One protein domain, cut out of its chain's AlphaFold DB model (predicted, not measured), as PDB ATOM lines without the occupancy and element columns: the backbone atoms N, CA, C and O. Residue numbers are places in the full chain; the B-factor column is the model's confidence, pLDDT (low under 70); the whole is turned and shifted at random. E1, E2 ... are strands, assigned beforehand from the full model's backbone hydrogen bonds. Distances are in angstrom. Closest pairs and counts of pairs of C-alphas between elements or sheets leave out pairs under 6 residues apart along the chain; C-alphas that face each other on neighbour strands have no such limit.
ATOM      1  N   ALA A  24     122.128 149.123 137.765       39.69
ATOM      2  CA  ALA A  24     121.182 149.325 136.683       39.69
ATOM      3  C   ALA A  24     120.599 150.737 136.813       39.69
ATOM      4  O   ALA A  24     119.936 151.076 137.797       39.69
ATOM      5  N   LEU A  25     120.971 151.579 135.856       44.50
ATOM      6  CA  LEU A  25     120.266 152.800 135.527       44.50
ATOM      7  C   LEU A  25     119.003 152.306 134.824       44.50
ATOM      8  O   LEU A  25     119.107 151.594 133.831       44.50
ATOM      9  N   ASP A  26     117.856 152.572 135.433       41.25
ATOM     10  CA  ASP A  26     116.532 152.088 135.039       41.25
ATOM     11  C   ASP A  26     116.235 152.293 133.533       41.25
ATOM     12  O   ASP A  26     116.885 153.138 132.916       41.25
ATOM     13  N   TRP A  27     115.267 151.542 132.973       51.06
ATOM     14  CA  TRP A  27     114.217 151.994 132.022       51.06
ATOM     15  C   TRP A  27     113.521 150.804 131.317       51.06
ATOM     16  O   TRP A  27     113.985 150.279 130.306       51.06
ATOM     17  N   GLU A  28     112.353 150.425 131.854       51.97
ATOM     18  CA  GLU A  28     111.235 149.682 131.224       51.97
ATOM     19  C   GLU A  28     111.461 148.260 130.672       51.97
ATOM     20  O   GLU A  28     110.476 147.602 130.329       51.97
ATOM     21  N   LYS A  29     112.691 147.741 130.572       62.00
ATOM     22  CA  LYS A  29     112.955 146.397 130.018       62.00
ATOM     23  C   LYS A  29     114.003 145.616 130.811       62.00
ATOM     24  O   LYS A  29     114.900 146.236 131.386       62.00
ATOM     25  N   PRO A  30     113.926 144.269 130.802       66.44
ATOM     26  CA  PRO A  30     114.965 143.435 131.381       66.44
ATOM     27  C   PRO A  30     116.333 143.801 130.802       66.44
ATOM     28  O   PRO A  30     116.472 144.007 129.594       66.44
ATOM     29  N   THR A  31     117.340 143.914 131.665       74.31
ATOM     30  CA  THR A  31     118.723 144.138 131.233       74.31
ATOM     31  C   THR A  31     119.423 142.800 131.095       74.31
ATOM     32  O   THR A  31     119.649 142.121 132.095       74.31
ATOM     33  N   THR A  32     119.800 142.445 129.871       80.25
ATOM     34  CA  THR A  32     120.559 141.224 129.601       80.25
ATOM     35  C   THR A  32     122.044 141.438 129.889       80.25
ATOM     36  O   THR A  32     122.682 142.310 129.294       80.25
ATOM     37  N   ILE A  33     122.608 140.632 130.784       79.56
ATOM     38  CA  ILE A  33     124.015 140.683 131.183       79.56
ATOM     39  C   ILE A  33     124.647 139.310 130.923       79.56
ATOM     40  O   ILE A  33     124.166 138.322 131.477       79.56
ATOM     41  N   PRO A  34     125.716 139.220 130.108       80.19
ATOM     42  CA  PRO A  34     126.497 137.997 130.002       80.19
ATOM     43  C   PRO A  34     127.303 137.796 131.290       80.19
ATOM     44  O   PRO A  34     128.016 138.705 131.729       80.19
ATOM     45  N   LEU A  35     127.171 136.629 131.916       77.75
ATOM     46  CA  LEU A  35     127.847 136.304 133.173       77.75
ATOM     47  C   LEU A  35     128.600 134.973 133.077       77.75
ATOM     48  O   LEU A  35     128.282 134.094 132.279       77.75
ATOM     49  N   GLY A  36     129.598 134.815 133.949       68.50
ATOM     50  CA  GLY A  36     130.415 133.606 134.023       68.50
ATOM     51  C   GLY A  36     131.428 133.478 132.883       68.50
ATOM     52  O   GLY A  36     131.733 134.435 132.182       68.50
ATOM     53  N   SER A  37     132.006 132.285 132.735       66.44
ATOM     54  CA  SER A  37     132.970 131.978 131.665       66.44
ATOM     55  C   SER A  37     132.313 131.500 130.368       66.44
ATOM     56  O   SER A  37     133.004 131.349 129.366       66.44
ATOM     57  N   SER A  38     131.016 131.180 130.409       65.81
ATOM     58  CA  SER A  38     130.220 130.771 129.247       65.81
ATOM     59  C   SER A  38     129.582 131.955 128.513       65.81
ATOM     60  O   SER A  38     128.990 131.739 127.460       65.81
ATOM     61  N   ASP A  39     129.712 133.180 129.047       71.50
ATOM     62  CA  ASP A  39     129.055 134.400 128.551       71.50
ATOM     63  C   ASP A  39     127.538 134.223 128.344       71.50
ATOM     64  O   ASP A  39     126.925 134.839 127.468       71.50
ATOM     65  N   GLU A  40     126.914 133.369 129.158       80.25
ATOM     66  CA  GLU A  40     125.477 133.124 129.105       80.25
ATOM     67  C   GLU A  40     124.706 134.374 129.525       80.25
ATOM     68  O   GLU A  40     125.060 135.058 130.486       80.25
ATOM     69  N   ALA A  41     123.652 134.673 128.772       84.81
ATOM     70  CA  ALA A  41     122.808 135.835 128.970       84.81
ATOM     71  C   ALA A  41     121.840 135.626 130.144       84.81
ATOM     72  O   ALA A  41     121.060 134.673 130.143       84.81
ATOM     73  N   TYR A  42     121.869 136.548 131.106       85.25
ATOM     74  CA  TYR A  42     120.925 136.619 132.220       85.25
ATOM     75  C   TYR A  42     120.130 137.912 132.152       85.25
ATOM     76  O   TYR A  42     120.713 138.988 132.021       85.25
ATOM     77  N   ASP A  43     118.819 137.816 132.308       87.31
ATOM     78  CA  ASP A  43     117.920 138.960 132.255       87.31
ATOM     79  C   ASP A  43     117.603 139.459 133.661       87.31
ATOM     80  O   ASP A  43     117.076 138.724 134.492       87.31
ATOM     81  N   TYR A  44     117.933 140.720 133.921       86.75
ATOM     82  CA  TYR A  44     117.678 141.397 135.188       86.75
ATOM     83  C   TYR A  44     116.434 142.274 135.101       86.75
ATOM     84  O   TYR A  44     116.385 143.215 134.308       86.75
ATOM     85  N   GLU A  45     115.473 142.015 135.978       86.00
ATOM     86  CA  GLU A  45     114.256 142.795 136.177       86.00
ATOM     87  C   GLU A  45     114.293 143.482 137.548       86.00
ATOM     88  O   GLU A  45     114.705 142.888 138.548       86.00
ATOM     89  N   PHE A  46     113.846 144.737 137.602       84.06
ATOM     90  CA  PHE A  46     113.835 145.551 138.817       84.06
ATOM     91  C   PHE A  46     112.413 146.040 139.106       84.06
ATOM     92  O   PHE A  46     111.809 146.719 138.279       84.06
ATOM     93  N   GLY A  47     111.891 145.706 140.285       79.25
ATOM     94  CA  GLY A  47     110.640 146.240 140.813       79.25
ATOM     95  C   GLY A  47     110.924 147.445 141.704       79.25
ATOM     96  O   GLY A  47     111.464 147.301 142.806       79.25
ATOM     97  N   TRP A  48     110.593 148.641 141.223       78.50
ATOM     98  CA  TRP A  48     110.759 149.896 141.958       78.50
ATOM     99  C   TRP A  48     109.479 150.283 142.697       78.50
ATOM    100  O   TRP A  48     108.381 149.925 142.285       78.50
ATOM    101  N   ASN A  49     109.617 151.040 143.786       77.19
ATOM    102  CA  ASN A  49     108.462 151.573 144.500       77.19
ATOM    103  C   ASN A  49     107.847 152.750 143.718       77.19
ATOM    104  O   ASN A  49     108.516 153.769 143.528       77.19
ATOM    105  N   ASP A  50     106.566 152.647 143.353       77.44
ATOM    106  CA  ASP A  50     105.839 153.684 142.596       77.44
ATOM    107  C   ASP A  50     105.784 155.048 143.315       77.44
ATOM    108  O   ASP A  50     105.827 156.104 142.682       77.44
ATOM    109  N   GLU A  51     105.718 155.054 144.650       78.62
ATOM    110  CA  GLU A  51     105.683 156.276 145.466       78.62
ATOM    111  C   GLU A  51     107.085 156.854 145.733       78.62
ATOM    112  O   GLU A  51     107.240 158.042 146.030       78.62
ATOM    113  N   LYS A  52     108.122 156.011 145.676       77.75
ATOM    114  CA  LYS A  52     109.518 156.330 146.004       77.75
ATOM    115  C   LYS A  52     110.445 155.699 144.961       77.75
ATOM    116  O   LYS A  52     111.115 154.715 145.272       77.75
ATOM    117  N   PRO A  53     110.587 156.302 143.769       68.56
ATOM    118  CA  PRO A  53     111.290 155.699 142.630       68.56
ATOM    119  C   PRO A  53     112.796 155.475 142.853       68.56
ATOM    120  O   PRO A  53     113.452 154.798 142.074       68.56
ATOM    121  N   TRP A  54     113.377 156.021 143.926       71.62
ATOM    122  CA  TRP A  54     114.760 155.740 144.334       71.62
ATOM    123  C   TRP A  54     114.901 154.486 145.213       71.62
ATOM    124  O   TRP A  54     116.019 154.108 145.569       71.62
ATOM    125  N   LYS A  55     113.789 153.870 145.626       76.12
ATOM    126  CA  LYS A  55     113.760 152.689 146.486       76.12
ATOM    127  C   LYS A  55     113.450 151.458 145.640       76.12
ATOM    128  O   LYS A  55     112.344 151.306 145.128       76.12
ATOM    129  N   LEU A  56     114.434 150.574 145.548       78.94
ATOM    130  CA  LEU A  56     114.271 149.260 144.945       78.94
ATOM    131  C   LEU A  56     113.533 148.333 145.916       78.94
ATOM    132  O   LEU A  56     113.904 148.260 147.091       78.94
ATOM    133  N   GLU A  57     112.502 147.648 145.436       80.38
ATOM    134  CA  GLU A  57     111.703 146.711 146.237       80.38
ATOM    135  C   GLU A  57     111.970 145.263 145.857       80.38
ATOM    136  O   GLU A  57     112.027 144.403 146.735       80.38
ATOM    137  N   GLU A  58     112.194 145.013 144.569       84.75
ATOM    138  CA  GLU A  58     112.422 143.680 144.036       84.75
ATOM    139  C   GLU A  58     113.533 143.684 142.986       84.75
ATOM    140  O   GLU A  58     113.655 144.602 142.179       84.75
ATOM    141  N   THR A  59     114.341 142.630 142.973       87.00
ATOM    142  CA  THR A  59     115.123 142.240 141.800       87.00
ATOM    143  C   THR A  59     114.808 140.795 141.471       87.00
ATOM    144  O   THR A  59     114.841 139.942 142.362       87.00
ATOM    145  N   ARG A  60     114.574 140.522 140.190       90.00
ATOM    146  CA  ARG A  60     114.438 139.175 139.647       90.00
ATOM    147  C   ARG A  60     115.472 138.963 138.549       90.00
ATOM    148  O   ARG A  60     115.726 139.859 137.753       90.00
ATOM    149  N   VAL A  61     116.092 137.789 138.530       90.50
ATOM    150  CA  VAL A  61     117.051 137.387 137.499       90.50
ATOM    151  C   VAL A  61     116.573 136.104 136.849       90.50
ATOM    152  O   VAL A  61     116.353 135.105 137.538       90.50
ATOM    153  N   THR A  62     116.458 136.129 135.528       91.50
ATOM    154  CA  THR A  62     116.088 134.982 134.701       91.50
ATOM    155  C   THR A  62     117.320 134.482 133.957       91.50
ATOM    156  O   THR A  62     118.051 135.259 133.347       91.50
ATOM    157  N   GLY A  63     117.587 133.184 134.060       89.62
ATOM    158  CA  GLY A  63     118.689 132.519 133.382       89.62
ATOM    159  C   GLY A  63     118.403 132.229 131.905       89.62
ATOM    160  O   GLY A  63     117.270 132.375 131.439       89.62
ATOM    161  N   PRO A  64     119.413 131.743 131.167       87.44
ATOM    162  CA  PRO A  64     119.311 131.446 129.733       87.44
ATOM    163  C   PRO A  64     118.310 130.327 129.401       87.44
ATOM    164  O   PRO A  64     117.845 130.217 128.269       87.44
ATOM    165  N   ASP A  65     117.956 129.492 130.379       90.06
ATOM    166  CA  ASP A  65     116.924 128.457 130.271       90.06
ATOM    167  C   ASP A  65     115.511 128.976 130.596       90.06
ATOM    168  O   ASP A  65     114.571 128.187 130.738       90.06
ATOM    169  N   ASN A  66     115.362 130.299 130.708       89.19
ATOM    170  CA  ASN A  66     114.134 131.000 131.061       89.19
ATOM    171  C   ASN A  66     113.593 130.633 132.457       89.19
ATOM    172  O   ASN A  66     112.394 130.767 132.720       89.19
ATOM    173  N   LYS A  67     114.456 130.150 133.362       92.06
ATOM    174  CA  LYS A  67     114.116 129.947 134.775       92.06
ATOM    175  C   LYS A  67     114.582 131.115 135.622       92.06
ATOM    176  O   LYS A  67     115.643 131.685 135.391       92.06
ATOM    177  N   VAL A  68     113.814 131.433 136.658       91.88
ATOM    178  CA  VAL A  68     114.237 132.414 137.656       91.88
ATOM    179  C   VAL A  68     115.339 131.798 138.516       91.88
ATOM    180  O   VAL A  68     115.129 130.762 139.142       91.88
ATOM    181  N   VAL A  69     116.505 132.439 138.523       92.00
ATOM    182  CA  VAL A  69     117.706 132.013 139.261       92.00
ATOM    183  C   VAL A  69     118.006 132.913 140.457       92.00
ATOM    184  O   VAL A  69     118.826 132.565 141.305       92.00
ATOM    185  N   CYS A  70     117.347 134.069 140.549       91.31
ATOM    186  CA  CYS A  70     117.351 134.890 141.749       91.31
ATOM    187  C   CYS A  70     116.080 135.737 141.853       91.31
ATOM    188  O   CYS A  70     115.649 136.328 140.867       91.31
ATOM    189  N   ASP A  71     115.505 135.814 143.048       91.69
ATOM    190  CA  ASP A  71     114.366 136.657 143.392       91.69
ATOM    191  C   ASP A  71     114.519 137.143 144.840       91.69
ATOM    192  O   ASP A  71     114.689 136.366 145.785       91.69
ATOM    193  N   THR A  72     114.495 138.460 145.029       89.19
ATOM    194  CA  THR A  72     114.672 139.065 146.354       89.19
ATOM    195  C   THR A  72     113.455 138.907 147.261       89.19
ATOM    196  O   THR A  72     113.609 138.954 148.480       89.19
ATOM    197  N   LEU A  73     112.258 138.732 146.691       88.69
ATOM    198  CA  LEU A  73     111.019 138.477 147.429       88.69
ATOM    199  C   LEU A  73     110.831 136.987 147.721       88.69
ATOM    200  O   LEU A  73     110.212 136.631 148.725       88.69
ATOM    201  N   ASN A  74     111.397 136.117 146.883       88.94
ATOM    202  CA  ASN A  74     111.379 134.672 147.076       88.94
ATOM    203  C   ASN A  74     112.800 134.086 147.168       88.94
ATOM    204  O   ASN A  74     113.256 133.396 146.260       88.94
ATOM    205  N   PRO A  75     113.514 134.278 148.290       82.88
ATOM    206  CA  PRO A  75     114.903 133.838 148.396       82.88
ATOM    207  C   PRO A  75     115.091 132.313 148.319       82.88
ATOM    208  O   PRO A  75     116.212 131.850 148.120       82.88
ATOM    209  N   GLY A  76     114.020 131.521 148.468       85.50
ATOM    210  CA  GLY A  76     114.070 130.058 148.403       85.50
ATOM    211  C   GLY A  76     114.338 129.487 147.008       85.50
ATOM    212  O   GLY A  76     114.659 128.306 146.905       85.50
ATOM    213  N   ILE A  77     114.221 130.299 145.951       86.75
ATOM    214  CA  ILE A  77     114.501 129.879 144.566       86.75
ATOM    215  C   ILE A  77     115.894 130.292 144.077       86.75
ATOM    216  O   ILE A  77     116.260 129.978 142.948       86.75
ATOM    217  N   ASN A  78     116.662 131.000 144.907       89.25
ATOM    218  CA  ASN A  78     117.951 131.544 144.502       89.25
ATOM    219  C   ASN A  78     118.967 130.431 144.267       89.25
ATOM    220  O   ASN A  78     119.221 129.602 145.143       89.25
ATOM    221  N   ASP A  79     119.596 130.470 143.100       89.69
ATOM    222  CA  ASP A  79     120.705 129.592 142.780       89.69
ATOM    223  C   ASP A  79     121.945 129.968 143.614       89.69
ATOM    224  O   ASP A  79     122.151 131.118 144.011       89.69
ATOM    225  N   PHE A  80     122.823 128.999 143.861       86.44
ATOM    226  CA  PHE A  80     124.055 129.184 144.624       86.44
ATOM    227  C   PHE A  80     125.054 130.124 143.926       86.44
ATOM    228  O   PHE A  80     126.024 130.555 144.542       86.44
ATOM    229  N   MET A  81     124.835 130.463 142.656       86.31
ATOM    230  CA  MET A  81     125.602 131.485 141.939       86.31
ATOM    231  C   MET A  81     125.088 132.904 142.190       86.31
ATOM    232  O   MET A  81     125.750 133.857 141.803       86.31
ATOM    233  N   PHE A  82     123.961 133.083 142.876       87.56
ATOM    234  CA  PHE A  82     123.415 134.399 143.192       87.56
ATOM    235  C   PHE A  82     123.313 134.606 144.698       87.56
ATOM    236  O   PHE A  82     123.159 133.665 145.475       87.56
ATOM    237  N   THR A  83     123.441 135.852 145.135       85.50
ATOM    238  CA  THR A  83     123.195 136.256 146.519       85.50
ATOM    239  C   THR A  83     122.359 137.523 146.550       85.50
ATOM    240  O   THR A  83     122.486 138.381 145.676       85.50
ATOM    241  N   VAL A  84     121.498 137.650 147.555       85.00
ATOM    242  CA  VAL A  84     120.664 138.838 147.733       85.00
ATOM    243  C   VAL A  84     121.327 139.769 148.736       85.00
ATOM    244  O   VAL A  84     121.593 139.390 149.874       85.00
ATOM    245  N   SER A  85     121.569 141.011 148.325       80.81
ATOM    246  CA  SER A  85     122.082 142.058 149.205       80.81
ATOM    247  C   SER A  85     121.492 143.408 148.822       80.81
ATOM    248  O   SER A  85     121.480 143.778 147.647       80.81
ATOM    249  N   ASN A  86     120.990 144.144 149.820       76.12
ATOM    250  CA  ASN A  86     120.342 145.450 149.657       76.12
ATOM    251  C   ASN A  86     119.201 145.449 148.620       76.12
ATOM    252  O   ASN A  86     119.103 146.360 147.800       76.12
ATOM    253  N   GLY A  87     118.371 144.400 148.626       74.06
ATOM    254  CA  GLY A  87     117.257 144.263 147.680       74.06
ATOM    255  C   GLY A  87     117.695 144.025 146.232       74.06
ATOM    256  O   GLY A  87     116.915 144.278 145.321       74.06
ATOM    257  N   ARG A  88     118.936 143.567 146.010       84.06
ATOM    258  CA  ARG A  88     119.496 143.251 144.688       84.06
ATOM    259  C   ARG A  88     120.041 141.837 144.628       84.06
ATOM    260  O   ARG A  88     120.659 141.378 145.586       84.06
ATOM    261  N   CYS A  89     119.868 141.205 143.475       86.62
ATOM    262  CA  CYS A  89     120.537 139.964 143.114       86.62
ATOM    263  C   CYS A  89     121.947 140.255 142.598       86.62
ATOM    264  O   CYS A  89     122.123 140.976 141.617       86.62
ATOM    265  N   HIS A  90     122.953 139.680 143.247       86.00
ATOM    266  CA  HIS A  90     124.358 139.796 142.866       86.00
ATOM    267  C   HIS A  90     124.857 138.447 142.387       86.00
ATOM    268  O   HIS A  90     124.672 137.441 143.072       86.00
ATOM    269  N   TYR A  91     125.500 138.439 141.225       85.19
ATOM    270  CA  TYR A  91     126.175 137.252 140.727       85.19
ATOM    271  C   TYR A  91     127.470 137.023 141.509       85.19
ATOM    272  O   TYR A  91     128.256 137.949 141.710       85.19
ATOM    273  N   ARG A  92     127.684 135.783 141.937       84.25
ATOM    274  CA  ARG A  92     128.910 135.290 142.554       84.25
ATOM    275  C   ARG A  92     129.685 134.521 141.505       84.25
ATOM    276  O   ARG A  92     129.180 133.574 140.905       84.25
ATOM    277  N   THR A  93     130.940 134.893 141.319       83.25
ATOM    278  CA  THR A  93     131.833 134.138 140.449       83.25
ATOM    279  C   THR A  93     132.037 132.719 141.000       83.25
ATOM    280  O   THR A  93     132.031 132.516 142.221       83.25
TER     281      THR A  93
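This is residues 24 to 93 of the 127 residues of an uncharacterized protein of Corynebacterium glucuronolyticum (UniProt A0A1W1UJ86). A strongly twisted sheet of four strands, built round the long hairpin of E2 and E3, forms a wall, and the small hairpin of E5 and E6 packs over part of one of its faces, making a small, lopsided sandwich of two sheets partly face to face. The turn between E1 and E2 lies at one end of the long axis and the turn between E2 and E3 at the other. The 70 printed residues have six named strands, E1 to E6 in chain order, and no named helix, and the class is all strand. The larger sheet has the order E1, E2, E3, E4 and the smaller E5, E6, both antiparallel. The whole is compact, with a radius of gyration of the C-alphas of 11.9 A, yet elongated in outline, spanning 38 by 25 by 19 A.

Begin with E2, residues 40 to 49, which runs 29.4 A from C-alpha 40 at (125.477, 133.124, 129.105). E3, residues 52 to 62, is the longest strand by residues, 25.0 A from end to end, and bends by 65 degrees at residue 55. Find E1, residues 31 to 35, from C-alpha 31 at (118.723, 144.138, 131.233), and E4 at residues 68 to 71. Then look for E5, residues 82 to 85, and E6, residues 88 to 91, which ends with C-alpha 91 at (126.175, 137.252, 140.727).

E1 to E4 form a meander, each strand the antiparallel neighbour of the one before. In the hairpin of E2 and E3, look for N 45 and O 60, 2.8 A apart and within hydrogen-bond range. On the other side of E2, N 33 of E1 and O 42 are within range at 2.8 A. Edge strand E4 pairs with E3, with N 61 and O 70 within range at 2.8 A. In the hairpin of E5 and E6, N 90 and O 83 are within range at 2.8 A. The facing parts of the two sheets are 8.8 A centre to centre, their best planes 35 degrees apart. Between them, the closest C-alphas of E3 and E6 are those of Thr 59 and Arg 88, 5.3 A apart, and those of E4 and E5 are Cys 70 and Phe 82, 6.3 A apart. E2 and E6 are near each other, with 5 pairs of C-alphas within 10 A, while E1 and E5 are apart.

The two C-alphas farthest apart are those of Ser 37 and Glu 51, at 39.1 A. The printed part has no cut and no long link; the short link of 10 residues from E4 to E5 changes from one sheet to the other. The mean pLDDT of the printed part is 79.9, and residues 24 to 30, 36 to 38 and 53 are under 70.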